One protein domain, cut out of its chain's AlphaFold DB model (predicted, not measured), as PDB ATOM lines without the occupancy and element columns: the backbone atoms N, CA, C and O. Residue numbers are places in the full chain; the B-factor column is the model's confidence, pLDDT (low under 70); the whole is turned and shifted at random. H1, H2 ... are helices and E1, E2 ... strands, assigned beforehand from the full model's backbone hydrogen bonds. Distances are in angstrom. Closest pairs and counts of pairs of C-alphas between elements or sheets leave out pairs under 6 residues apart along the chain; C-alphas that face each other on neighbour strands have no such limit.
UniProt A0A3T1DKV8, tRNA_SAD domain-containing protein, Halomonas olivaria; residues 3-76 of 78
ATOM      1  N   GLN A   3     -13.858  35.605 -30.763       92.12
ATOM      2  CA  GLN A   3     -13.045  36.817 -30.611       92.12
ATOM      3  C   GLN A   3     -11.832  36.588 -29.701       92.12
ATOM      4  O   GLN A   3     -10.721  36.905 -30.086       92.12
ATOM      5  N   GLY A   4     -12.011  35.920 -28.558       96.88
ATOM      6  CA  GLY A   4     -10.897  35.631 -27.650       96.88
ATOM      7  C   GLY A   4      -9.824  34.721 -28.260       96.88
ATOM      8  O   GLY A   4      -8.659  34.849 -27.910       96.88
ATOM      9  N   PHE A   5     -10.191  33.836 -29.199       96.00
ATOM     10  CA  PHE A   5      -9.204  33.060 -29.958       96.00
ATOM     11  C   PHE A   5      -8.475  33.918 -30.995       96.00
ATOM     12  O   PHE A   5      -7.286  33.710 -31.209       96.00
ATOM     13  N   ALA A   6      -9.165  34.873 -31.625       96.56
ATOM     14  CA  ALA A   6      -8.535  35.815 -32.545       96.56
ATOM     15  C   ALA A   6      -7.541  36.720 -31.803       96.56
ATOM     16  O   ALA A   6      -6.415  36.888 -32.262       96.56
ATOM     17  N   ASP A   7      -7.930  37.241 -30.639       97.75
ATOM     18  CA  ASP A   7      -7.077  38.098 -29.817       97.75
ATOM     19  C   ASP A   7      -5.828  37.338 -29.346       97.75
ATOM     20  O   ASP A   7      -4.716  37.844 -29.454       97.75
ATOM     21  N   GLU A   8      -5.986  36.095 -28.879       97.31
ATOM     22  CA  GLU A   8      -4.852  35.269 -28.455       97.31
ATOM     23  C   GLU A   8      -3.927  34.892 -29.616       97.31
ATOM     24  O   GLU A   8      -2.708  34.972 -29.488       97.31
ATOM     25  N   ALA A   9      -4.488  34.521 -30.769       97.06
ATOM     26  CA  ALA A   9      -3.680  34.195 -31.937       97.06
ATOM     27  C   ALA A   9      -2.862  35.406 -32.412       97.06
ATOM     28  O   ALA A   9      -1.676  35.259 -32.702       97.06
ATOM     29  N   ASN A  10      -3.458  36.604 -32.428       97.81
ATOM     30  CA  ASN A  10      -2.733  37.830 -32.761       97.81
ATOM     31  C   ASN A  10      -1.663  38.172 -31.715       97.81
ATOM     32  O   ASN A  10      -0.561  38.538 -32.106       97.81
ATOM     33  N   ARG A  11      -1.904  37.942 -30.415       98.00
ATOM     34  CA  ARG A  11      -0.853  38.080 -29.387       98.00
ATOM     35  C   ARG A  11       0.350  37.170 -29.653       98.00
ATOM     36  O   ARG A  11       1.492  37.611 -29.541       98.00
ATOM     37  N   ILE A  12       0.114  35.915 -30.036       97.56
ATOM     38  CA  ILE A  12       1.192  34.972 -30.385       97.56
ATOM     39  C   ILE A  12       1.946  35.449 -31.634       97.56
ATOM     40  O   ILE A  12       3.176  35.387 -31.681       97.56
ATOM     41  N   ILE A  13       1.234  35.958 -32.639       97.38
ATOM     42  CA  ILE A  13       1.838  36.535 -33.848       97.38
ATOM     43  C   ILE A  13       2.735  37.723 -33.492       97.38
ATOM     44  O   ILE A  13       3.914  37.726 -33.837       97.38
ATOM     45  N   GLU A  14       2.215  38.687 -32.736       97.56
ATOM     46  CA  GLU A  14       2.943  39.892 -32.322       97.56
ATOM     47  C   GLU A  14       4.162  39.582 -31.446       97.56
ATOM     48  O   GLU A  14       5.154  40.306 -31.494       97.56
ATOM     49  N   SER A  15       4.130  38.480 -30.688       97.62
ATOM     50  CA  SER A  15       5.253  38.072 -29.836       97.62
ATOM     51  C   SER A  15       6.496  37.585 -30.595       97.62
ATOM     52  O   SER A  15       7.550  37.427 -29.981       97.62
ATOM     53  N   GLY A  16       6.409  37.368 -31.916       97.69
ATOM     54  CA  GLY A  16       7.574  37.083 -32.763       97.69
ATOM     55  C   GLY A  16       8.335  35.806 -32.393       97.69
ATOM     56  O   GLY A  16       9.551  35.733 -32.575       97.69
ATOM     57  N   LEU A  17       7.642  34.797 -31.858       98.19
ATOM     58  CA  LEU A  17       8.252  33.534 -31.441       98.19
ATOM     59  C   LEU A  17       8.910  32.834 -32.626       98.19
ATOM     60  O   LEU A  17       8.400  32.854 -33.747       98.19
ATOM     61  N   THR A  18      10.031  32.167 -32.365       98.38
ATOM     62  CA  THR A  18      10.723  31.371 -33.381       98.38
ATOM     63  C   THR A  18       9.898  30.140 -33.746       98.38
ATOM     64  O   THR A  18       9.443  29.406 -32.870       98.38
ATOM     65  N   ILE A  19       9.759  29.895 -35.046       98.50
ATOM     66  CA  ILE A  19       9.197  28.675 -35.616       98.50
ATOM     67  C   ILE A  19      10.364  27.830 -36.118       98.50
ATOM     68  O   ILE A  19      10.959  28.092 -37.166       98.50
ATOM     69  N   GLN A  20      10.713  26.808 -35.349       98.06
ATOM     70  CA  GLN A  20      11.727  25.841 -35.733       98.06
ATOM     71  C   GLN A  20      11.119  24.828 -36.698       98.06
ATOM     72  O   GLN A  20       9.963  24.442 -36.556       98.06
ATOM     73  N   THR A  21      11.889  24.375 -37.682       97.38
ATOM     74  CA  THR A  21      11.490  23.257 -38.546       97.38
ATOM     75  C   THR A  21      12.603  22.231 -38.591       97.38
ATOM     76  O   THR A  21      13.782  22.577 -38.511       97.38
ATOM     77  N   GLY A  22      12.235  20.961 -38.702       96.44
ATOM     78  CA  GLY A  22      13.202  19.874 -38.657       96.44
ATOM     79  C   GLY A  22      12.615  18.547 -39.100       96.44
ATOM     80  O   GLY A  22      11.532  18.493 -39.688       96.44
ATOM     81  N   PHE A  23      13.355  17.482 -38.814       96.81
ATOM     82  CA  PHE A  23      12.937  16.106 -39.042       96.81
ATOM     83  C   PHE A  23      12.873  15.374 -37.705       96.81
ATOM     84  O   PHE A  23      13.860  15.344 -36.977       96.81
ATOM     85  N   ASP A  24      11.728  14.762 -37.409       95.31
ATOM     86  CA  ASP A  24      11.613  13.781 -36.323       95.31
ATOM     87  C   ASP A  24      12.213  12.435 -36.748       95.31
ATOM     88  O   ASP A  24      12.719  11.680 -35.924       95.31
ATOM     89  N   ASP A  25      12.185  12.147 -38.051       95.62
ATOM     90  CA  ASP A  25      12.844  11.000 -38.666       95.62
ATOM     91  C   ASP A  25      13.348  11.414 -40.049       95.62
ATOM     92  O   ASP A  25      12.575  11.532 -41.001       95.62
ATOM     93  N   SER A  26      14.650  11.670 -40.158       94.75
ATOM     94  CA  SER A  26      15.270  12.099 -41.414       94.75
ATOM     95  C   SER A  26      15.302  10.993 -42.467       94.75
ATOM     96  O   SER A  26      15.235  11.295 -43.654       94.75
ATOM     97  N   LYS A  27      15.354   9.716 -42.066       97.19
ATOM     98  CA  LYS A  27      15.408   8.579 -42.995       97.19
ATOM     99  C   LYS A  27      14.071   8.366 -43.697       97.19
ATOM    100  O   LYS A  27      14.052   8.027 -44.875       97.19
ATOM    101  N   ASN A  28      12.973   8.546 -42.968       96.50
ATOM    102  CA  ASN A  28      11.614   8.441 -43.502       96.50
ATOM    103  C   ASN A  28      10.990   9.812 -43.817       96.50
ATOM    104  O   ASN A  28       9.776   9.904 -43.983       96.50
ATOM    105  N   GLU A  29      11.807  10.869 -43.848       95.38
ATOM    106  CA  GLU A  29      11.423  12.243 -44.193       95.38
ATOM    107  C   GLU A  29      10.237  12.804 -43.381       95.38
ATOM    108  O   GLU A  29       9.463  13.640 -43.854       95.38
ATOM    109  N   ARG A  30      10.090  12.381 -42.119       96.81
ATOM    110  CA  ARG A  30       9.047  12.903 -41.227       96.81
ATOM    111  C   ARG A  30       9.468  14.260 -40.691       96.81
ATOM    112  O   ARG A  30      10.340  14.345 -39.829       96.81
ATOM    113  N   ARG A  31       8.838  15.310 -41.208       97.94
ATOM    114  CA  ARG A  31       9.123  16.707 -40.867       97.94
ATOM    115  C   ARG A  31       8.167  17.263 -39.820       97.94
ATOM    116  O   ARG A  31       7.025  16.813 -39.716       97.94
ATOM    117  N   TYR A  32       8.628  18.270 -39.088       98.00
ATOM    118  CA  TYR A  32       7.827  19.019 -38.124       98.00
ATOM    119  C   TYR A  32       8.094  20.523 -38.209       98.00
ATOM    120  O   TYR A  32       9.135  20.958 -38.714       98.00
ATOM    121  N   TRP A  33       7.164  21.299 -37.651       98.12
ATOM    122  CA  TRP A  33       7.450  22.629 -37.118       98.12
ATOM    123  C   TRP A  33       7.210  22.654 -35.608       98.12
ATOM    124  O   TRP A  33       6.411  21.873 -35.087       98.12
ATOM    125  N   GLU A  34       7.918  23.526 -34.902       98.19
ATOM    126  CA  GLU A  34       7.835  23.674 -33.454       98.19
ATOM    127  C   GLU A  34       7.935  25.140 -33.041       98.19
ATOM    128  O   GLU A  34       8.783  25.882 -33.534       98.19
ATOM    129  N   ILE A  35       7.065  25.536 -32.118       98.06
ATOM    130  CA  ILE A  35       7.202  26.746 -31.312       98.06
ATOM    131  C   ILE A  35       7.379  26.265 -29.874       98.06
ATOM    132  O   ILE A  35       6.486  25.609 -29.324       98.06
ATOM    133  N   GLU A  36       8.535  26.565 -29.285       96.50
ATOM    134  CA  GLU A  36       8.902  26.102 -27.946       96.50
ATOM    135  C   GLU A  36       7.861  26.531 -26.902       96.50
ATOM    136  O   GLU A  36       7.393  27.668 -26.894       96.50
ATOM    137  N   GLY A  37       7.457  25.594 -26.040       95.44
ATOM    138  CA  GLY A  37       6.442  25.833 -25.011       95.44
ATOM    139  C   GLY A  37       5.007  25.993 -25.531       95.44
ATOM    140  O   GLY A  37       4.092  26.103 -24.718       95.44
ATOM    141  N   PHE A  38       4.788  25.969 -26.851       95.94
ATOM    142  CA  PHE A  38       3.462  26.081 -27.457       95.94
ATOM    143  C   PHE A  38       3.022  24.776 -28.119       95.94
ATOM    144  O   PHE A  38       2.046  24.163 -27.689       95.94
ATOM    145  N   SER A  39       3.718  24.344 -29.175       96.56
ATOM    146  CA  SER A  39       3.345  23.137 -29.912       96.56
ATOM    147  C   SER A  39       4.446  22.672 -30.854       96.56
ATOM    148  O   SER A  39       5.125  23.484 -31.482       96.56
ATOM    149  N   LYS A  40       4.523  21.353 -31.038       97.31
ATOM    150  CA  LYS A  40       5.292  20.681 -32.086       97.31
ATOM    151  C   LYS A  40       4.344  19.858 -32.951       97.31
ATOM    152  O   LYS A  40       3.603  19.025 -32.433       97.31
ATOM    153  N   VAL A  41       4.329  20.108 -34.259       97.81
ATOM    154  CA  VAL A  41       3.338  19.537 -35.182       97.81
ATOM    155  C   VAL A  41       4.024  18.893 -36.390       97.81
ATOM    156  O   VAL A  41       4.799  19.569 -37.073       97.81
ATOM    157  N   PRO A  42       3.707  17.623 -36.717       97.62
ATOM    158  CA  PRO A  42       4.161  16.988 -37.949       97.62
ATOM    159  C   PRO A  42       3.646  17.747 -39.176       97.62
ATOM    160  O   PRO A  42       2.437  17.889 -39.369       97.62
ATOM    161  N   CYS A  43       4.555  18.242 -40.010       96.94
ATOM    162  CA  CYS A  43       4.214  19.032 -41.185       96.94
ATOM    163  C   CYS A  43       5.319  18.971 -42.242       96.94
ATOM    164  O   CYS A  43       6.486  19.215 -41.950       96.94
ATOM    165  N   GLY A  44       4.932  18.704 -43.493       95.25
ATOM    166  CA  GLY A  44       5.826  18.721 -44.657       95.25
ATOM    167  C   GLY A  44       5.855  20.047 -45.427       95.25
ATOM    168  O   GLY A  44       6.487  20.124 -46.477       95.25
ATOM    169  N   GLY A  45       5.163  21.084 -44.951       95.75
ATOM    170  CA  GLY A  45       5.069  22.379 -45.627       95.75
ATOM    171  C   GLY A  45       6.324  23.250 -45.496       95.75
ATOM    172  O   GLY A  45       7.289  22.917 -44.800       95.75
ATOM    173  N   THR A  46       6.301  24.397 -46.171       95.44
ATOM    174  CA  THR A  46       7.236  25.502 -45.926       95.44
ATOM    175  C   THR A  46       6.616  26.466 -44.923       95.44
ATOM    176  O   THR A  46       5.481  26.898 -45.114       95.44
ATOM    177  N   HIS A  47       7.358  26.797 -43.870       96.56
ATOM    178  CA  HIS A  47       6.936  27.727 -42.826       96.56
ATOM    179  C   HIS A  47       7.830  28.970 -42.827       96.56
ATOM    180  O   HIS A  47       8.998  28.899 -43.214       96.56
ATOM    181  N   VAL A  48       7.266  30.093 -42.381       97.38
ATOM    182  CA  VAL A  48       8.032  31.287 -41.998       97.38
ATOM    183  C   VAL A  48       8.899  30.990 -40.767       97.38
ATOM    184  O   VAL A  48       8.705  29.966 -40.110       97.38
ATOM    185  N   ARG A  49       9.876  31.852 -40.464       97.88
ATOM    186  CA  ARG A  49      10.849  31.600 -39.385       97.88
ATOM    187  C   ARG A  49      10.367  32.088 -38.025       97.88
ATOM    188  O   ARG A  49      10.830  31.586 -37.006       97.88
ATOM    189  N   THR A  50       9.465  33.060 -38.001       98.38
ATOM    190  CA  THR A  50       8.918  33.676 -36.791       98.38
ATOM    191  C   THR A  50       7.418  33.906 -36.923       98.38
ATOM    192  O   THR A  50       6.905  34.088 -38.027       98.38
ATOM    193  N   THR A  51       6.691  33.921 -35.805       97.94
ATOM    194  CA  THR A  51       5.237  34.147 -35.821       97.94
ATOM    195  C   THR A  51       4.863  35.537 -36.340       97.94
ATOM    196  O   THR A  51       3.838  35.673 -37.002       97.94
ATOM    197  N   SER A  52       5.720  36.545 -36.149       97.44
ATOM    198  CA  SER A  52       5.495  37.923 -36.610       97.44
ATOM    199  C   SER A  52       5.494  38.078 -38.133       97.44
ATOM    200  O   SER A  52       4.882  39.009 -38.646       97.44
ATOM    201  N   GLU A  53       6.127  37.160 -38.872       97.12
ATOM    202  CA  GLU A  53       6.107  37.164 -40.346       97.12
ATOM    203  C   GLU A  53       4.717  36.859 -40.930       97.12
ATOM    204  O   GLU A  53       4.490  37.104 -42.113       97.12
ATOM    205  N   ILE A  54       3.785  36.331 -40.127       96.56
ATOM    206  CA  ILE A  54       2.408  36.051 -40.560       96.56
ATOM    207  C   ILE A  54       1.623  37.356 -40.767       96.56
ATOM    208  O   ILE A  54       0.833  37.451 -41.705       96.56
ATOM    209  N   GLY A  55       1.855  38.358 -39.914       95.69
ATOM    210  CA  GLY A  55       1.019  39.556 -39.832       95.69
ATOM    211  C   GLY A  55      -0.344  39.301 -39.164       95.69
ATOM    212  O   GLY A  55      -0.681  38.156 -38.855       95.69
ATOM    213  N   PRO A  56      -1.125  40.362 -38.898       96.12
ATOM    214  CA  PRO A  56      -2.400  40.246 -38.199       96.12
ATOM    215  C   PRO A  56      -3.401  39.370 -38.959       96.12
ATOM    216  O   PRO A  56      -3.458  39.359 -40.194       96.12
ATOM    217  N   ILE A  57      -4.218  38.641 -38.199       97.25
ATOM    218  CA  ILE A  57      -5.245  37.743 -38.729       97.25
ATOM    219  C   ILE A  57      -6.626  38.068 -38.178       97.25
ATOM    220  O   ILE A  57      -6.793  38.472 -37.026       97.25
ATOM    221  N   ARG A  58      -7.647  37.747 -38.972       96.00
ATOM    222  CA  ARG A  58      -9.047  37.751 -38.539       96.00
ATOM    223  C   ARG A  58      -9.670  36.371 -38.654       96.00
ATOM    224  O   ARG A  58      -9.434  35.637 -39.618       96.00
ATOM    225  N   LEU A  59     -10.518  36.038 -37.685       96.19
ATOM    226  CA  LEU A  59     -11.269  34.786 -37.656       96.19
ATOM    227  C   LEU A  59     -12.733  35.031 -38.013       96.19
ATOM    228  O   LEU A  59     -13.376  35.933 -37.479       96.19
ATOM    229  N   LYS A  60     -13.288  34.185 -38.878       94.75
ATOM    230  CA  LYS A  60     -14.709  34.201 -39.229       94.75
ATOM    231  C   LYS A  60     -15.320  32.824 -39.010       94.75
ATOM    232  O   LYS A  60     -14.813  31.816 -39.496       94.75
ATOM    233  N   ARG A  61     -16.445  32.784 -38.298       93.75
ATOM    234  CA  ARG A  61     -17.223  31.555 -38.119       93.75
ATOM    235  C   ARG A  61     -18.030  31.253 -39.377       93.75
ATOM    236  O   ARG A  61     -18.709  32.132 -39.904       93.75
ATOM    237  N   ASN A  62     -18.021  29.994 -39.791       91.50
ATOM    238  CA  ASN A  62     -18.887  29.468 -40.834       91.50
ATOM    239  C   ASN A  62     -19.521  28.147 -40.357       91.50
ATOM    240  O   ASN A  62     -18.825  27.231 -39.913       91.50
ATOM    241  N   ASN A  63     -20.851  28.047 -40.404       88.88
ATOM    242  CA  ASN A  63     -21.569  26.847 -39.980       88.88
ATOM    243  C   ASN A  63     -21.873  25.971 -41.198       88.88
ATOM    244  O   ASN A  63     -22.721  26.305 -42.020       88.88
ATOM    245  N   ILE A  64     -21.186  24.834 -41.286       92.50
ATOM    246  CA  ILE A  64     -21.335  23.873 -42.388       92.50
ATOM    247  C   ILE A  64     -22.329  22.746 -42.065       92.50
ATOM    248  O   ILE A  64     -22.480  21.804 -42.846       92.50
ATOM    249  N   GLY A  65     -22.999  22.823 -40.912       92.75
ATOM    250  CA  GLY A  65     -23.918  21.805 -40.419       92.75
ATOM    251  C   GLY A  65     -23.219  20.557 -39.867       92.75
ATOM    252  O   GLY A  65     -22.007  20.522 -39.649       92.75
ATOM    253  N   ARG A  66     -24.010  19.504 -39.615       91.75
ATOM    254  CA  ARG A  66     -23.557  18.187 -39.106       91.75
ATOM    255  C   ARG A  66     -22.740  18.244 -37.802       91.75
ATOM    256  O   ARG A  66     -21.843  17.430 -37.609       91.75
ATOM    257  N   GLY A  67     -23.019  19.219 -36.933       92.25
ATOM    258  CA  GLY A  67     -22.304  19.394 -35.662       92.25
ATOM    259  C   GLY A  67     -20.844  19.838 -35.810       92.25
ATOM    260  O   GLY A  67     -20.080  19.720 -34.859       92.25
ATOM    261  N   LYS A  68     -20.440  20.324 -36.992       92.75
ATOM    262  CA  LYS A  68     -19.085  20.813 -37.254       92.75
ATOM    263  C   LYS A  68     -19.069  22.331 -37.309       92.75
ATOM    264  O   LYS A  68     -19.905  22.949 -37.966       92.75
ATOM    265  N   GLU A  69     -18.059  22.915 -36.685       91.44
ATOM    266  CA  GLU A  69     -17.732  24.325 -36.846       91.44
ATOM    267  C   GLU A  69     -16.587  24.469 -37.849       91.44
ATOM    268  O   GLU A  69     -15.609  23.722 -37.801       91.44
ATOM    269  N   ARG A  70     -16.705  25.432 -38.764       94.25
ATOM    270  CA  ARG A  70     -15.595  25.873 -39.603       94.25
ATOM    271  C   ARG A  70     -15.174  27.264 -39.154       94.25
ATOM    272  O   ARG A  70     -16.003  28.165 -39.046       94.25
ATOM    273  N   VAL A  71     -13.877  27.426 -38.935       95.75
ATOM    274  CA  VAL A  71     -13.255  28.730 -38.724       95.75
ATOM    275  C   VAL A  71     -12.454  29.053 -39.975       95.75
ATOM    276  O   VAL A  71     -11.568  28.297 -40.368       95.75
ATOM    277  N   GLU A  72     -12.815  30.146 -40.634       95.81
ATOM    278  CA  GLU A  72     -12.039  30.738 -41.719       95.81
ATOM    279  C   GLU A  72     -11.009  31.686 -41.094       95.81
ATOM    280  O   GLU A  72     -11.375  32.562 -40.307       95.81
ATOM    281  N   ILE A  73      -9.735  31.490 -41.433       96.62
ATOM    282  CA  ILE A  73      -8.614  32.330 -40.999       96.62
ATOM    283  C   ILE A  73      -8.182  33.154 -42.204       96.62
ATOM    284  O   ILE A  73      -7.920  32.586 -43.265       96.62
ATOM    285  N   LEU A  74      -8.135  34.475 -42.059       96.00
ATOM    286  CA  LEU A  74      -7.725  35.373 -43.132       96.00
ATOM    287  C   LEU A  74      -6.582  36.262 -42.656       96.00
ATOM    288  O   LEU A  74      -6.663  36.810 -41.558       96.00
ATOM    289  N   LEU A  75      -5.561  36.414 -43.500       95.81
ATOM    290  CA  LEU A  75      -4.539  37.444 -43.333       95.81
ATOM    291  C   LEU A  75      -5.164  38.805 -43.633       95.81
ATOM    292  O   LEU A  75      -5.910  38.939 -44.611       95.81
ATOM    293  N   GLU A  76      -4.870  39.803 -42.810       88.06
ATOM    294  CA  GLU A  76      -5.229  41.175 -43.142       88.06
ATOM    295  C   GLU A  76      -4.187  41.738 -44.113       88.06
ATOM    296  O   GLU A  76      -2.997  41.813 -43.819       88.06
TER     297      GLU A  76
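This is residues 3 to 76 of the 78 residues of the protein "tRNA_SAD domain-containing protein" of Halomonas olivaria (UniProt A0A3T1DKV8). You are looking at an open arch: a three-strand sheet, E1, E2 and E3, makes one leg, the hairpin E4 and E5 makes the other, and the helices H1 and H2 bridge them at the top. The two sheets stand apart, with an empty gap between the legs. The printed part has 74 residues, in the order H1 E1 E2 E3 H2 E4 E5, both sheets antiparallel, class mixed. It is loose, with a radius of gyration of the C-alphas of 14.8 A and spans of 41 by 32 by 21 A.

Find C-alpha 3 at (-13.045, 36.817, -30.611); from there H1, residues 3 to 14, runs 16.4 A. Next come E1, residues 20 to 25, 15.2 A, E2, residues 30 to 35, 17.1 A, and E3, residues 39 to 42, 10.2 A. H2, residues 51 to 54, is short at 5.8 A. E4, residues 57 to 63, and E5, residues 69 to 75, are each 19.7 A; E5 ends at C-alpha 75, (-4.539, 37.444, -43.333).

E1, E2 and E3 form a meander, each strand the antiparallel neighbour of the one before, in that order across the sheet. In the hairpin E1 and E2, look at N 20 and O 34, 2.8 A; in the hairpin E2 and E3, at N 35 and O 39, 2.9 A. H1 touches H2 with residues 12 to 14 alone, the closest C-alphas being Ile 13 and Thr 51, 4.6 A. The closest C-alphas of H1 and E4 are Ala 6 and Leu 59, 5.9 A. In the hairpin E4 and E5, N 62 and O 70 are 2.8 A apart. In H1 every O i to N i+4 pair is within hydrogen-bond range; H2 is too short for one.

The C-alphas of Gln 3 and Lys 27 are farthest apart, 42.0 A. The printed part has no cut and no long link. Mean pLDDT of the printed part is 96.1, and no printed residue is under 70.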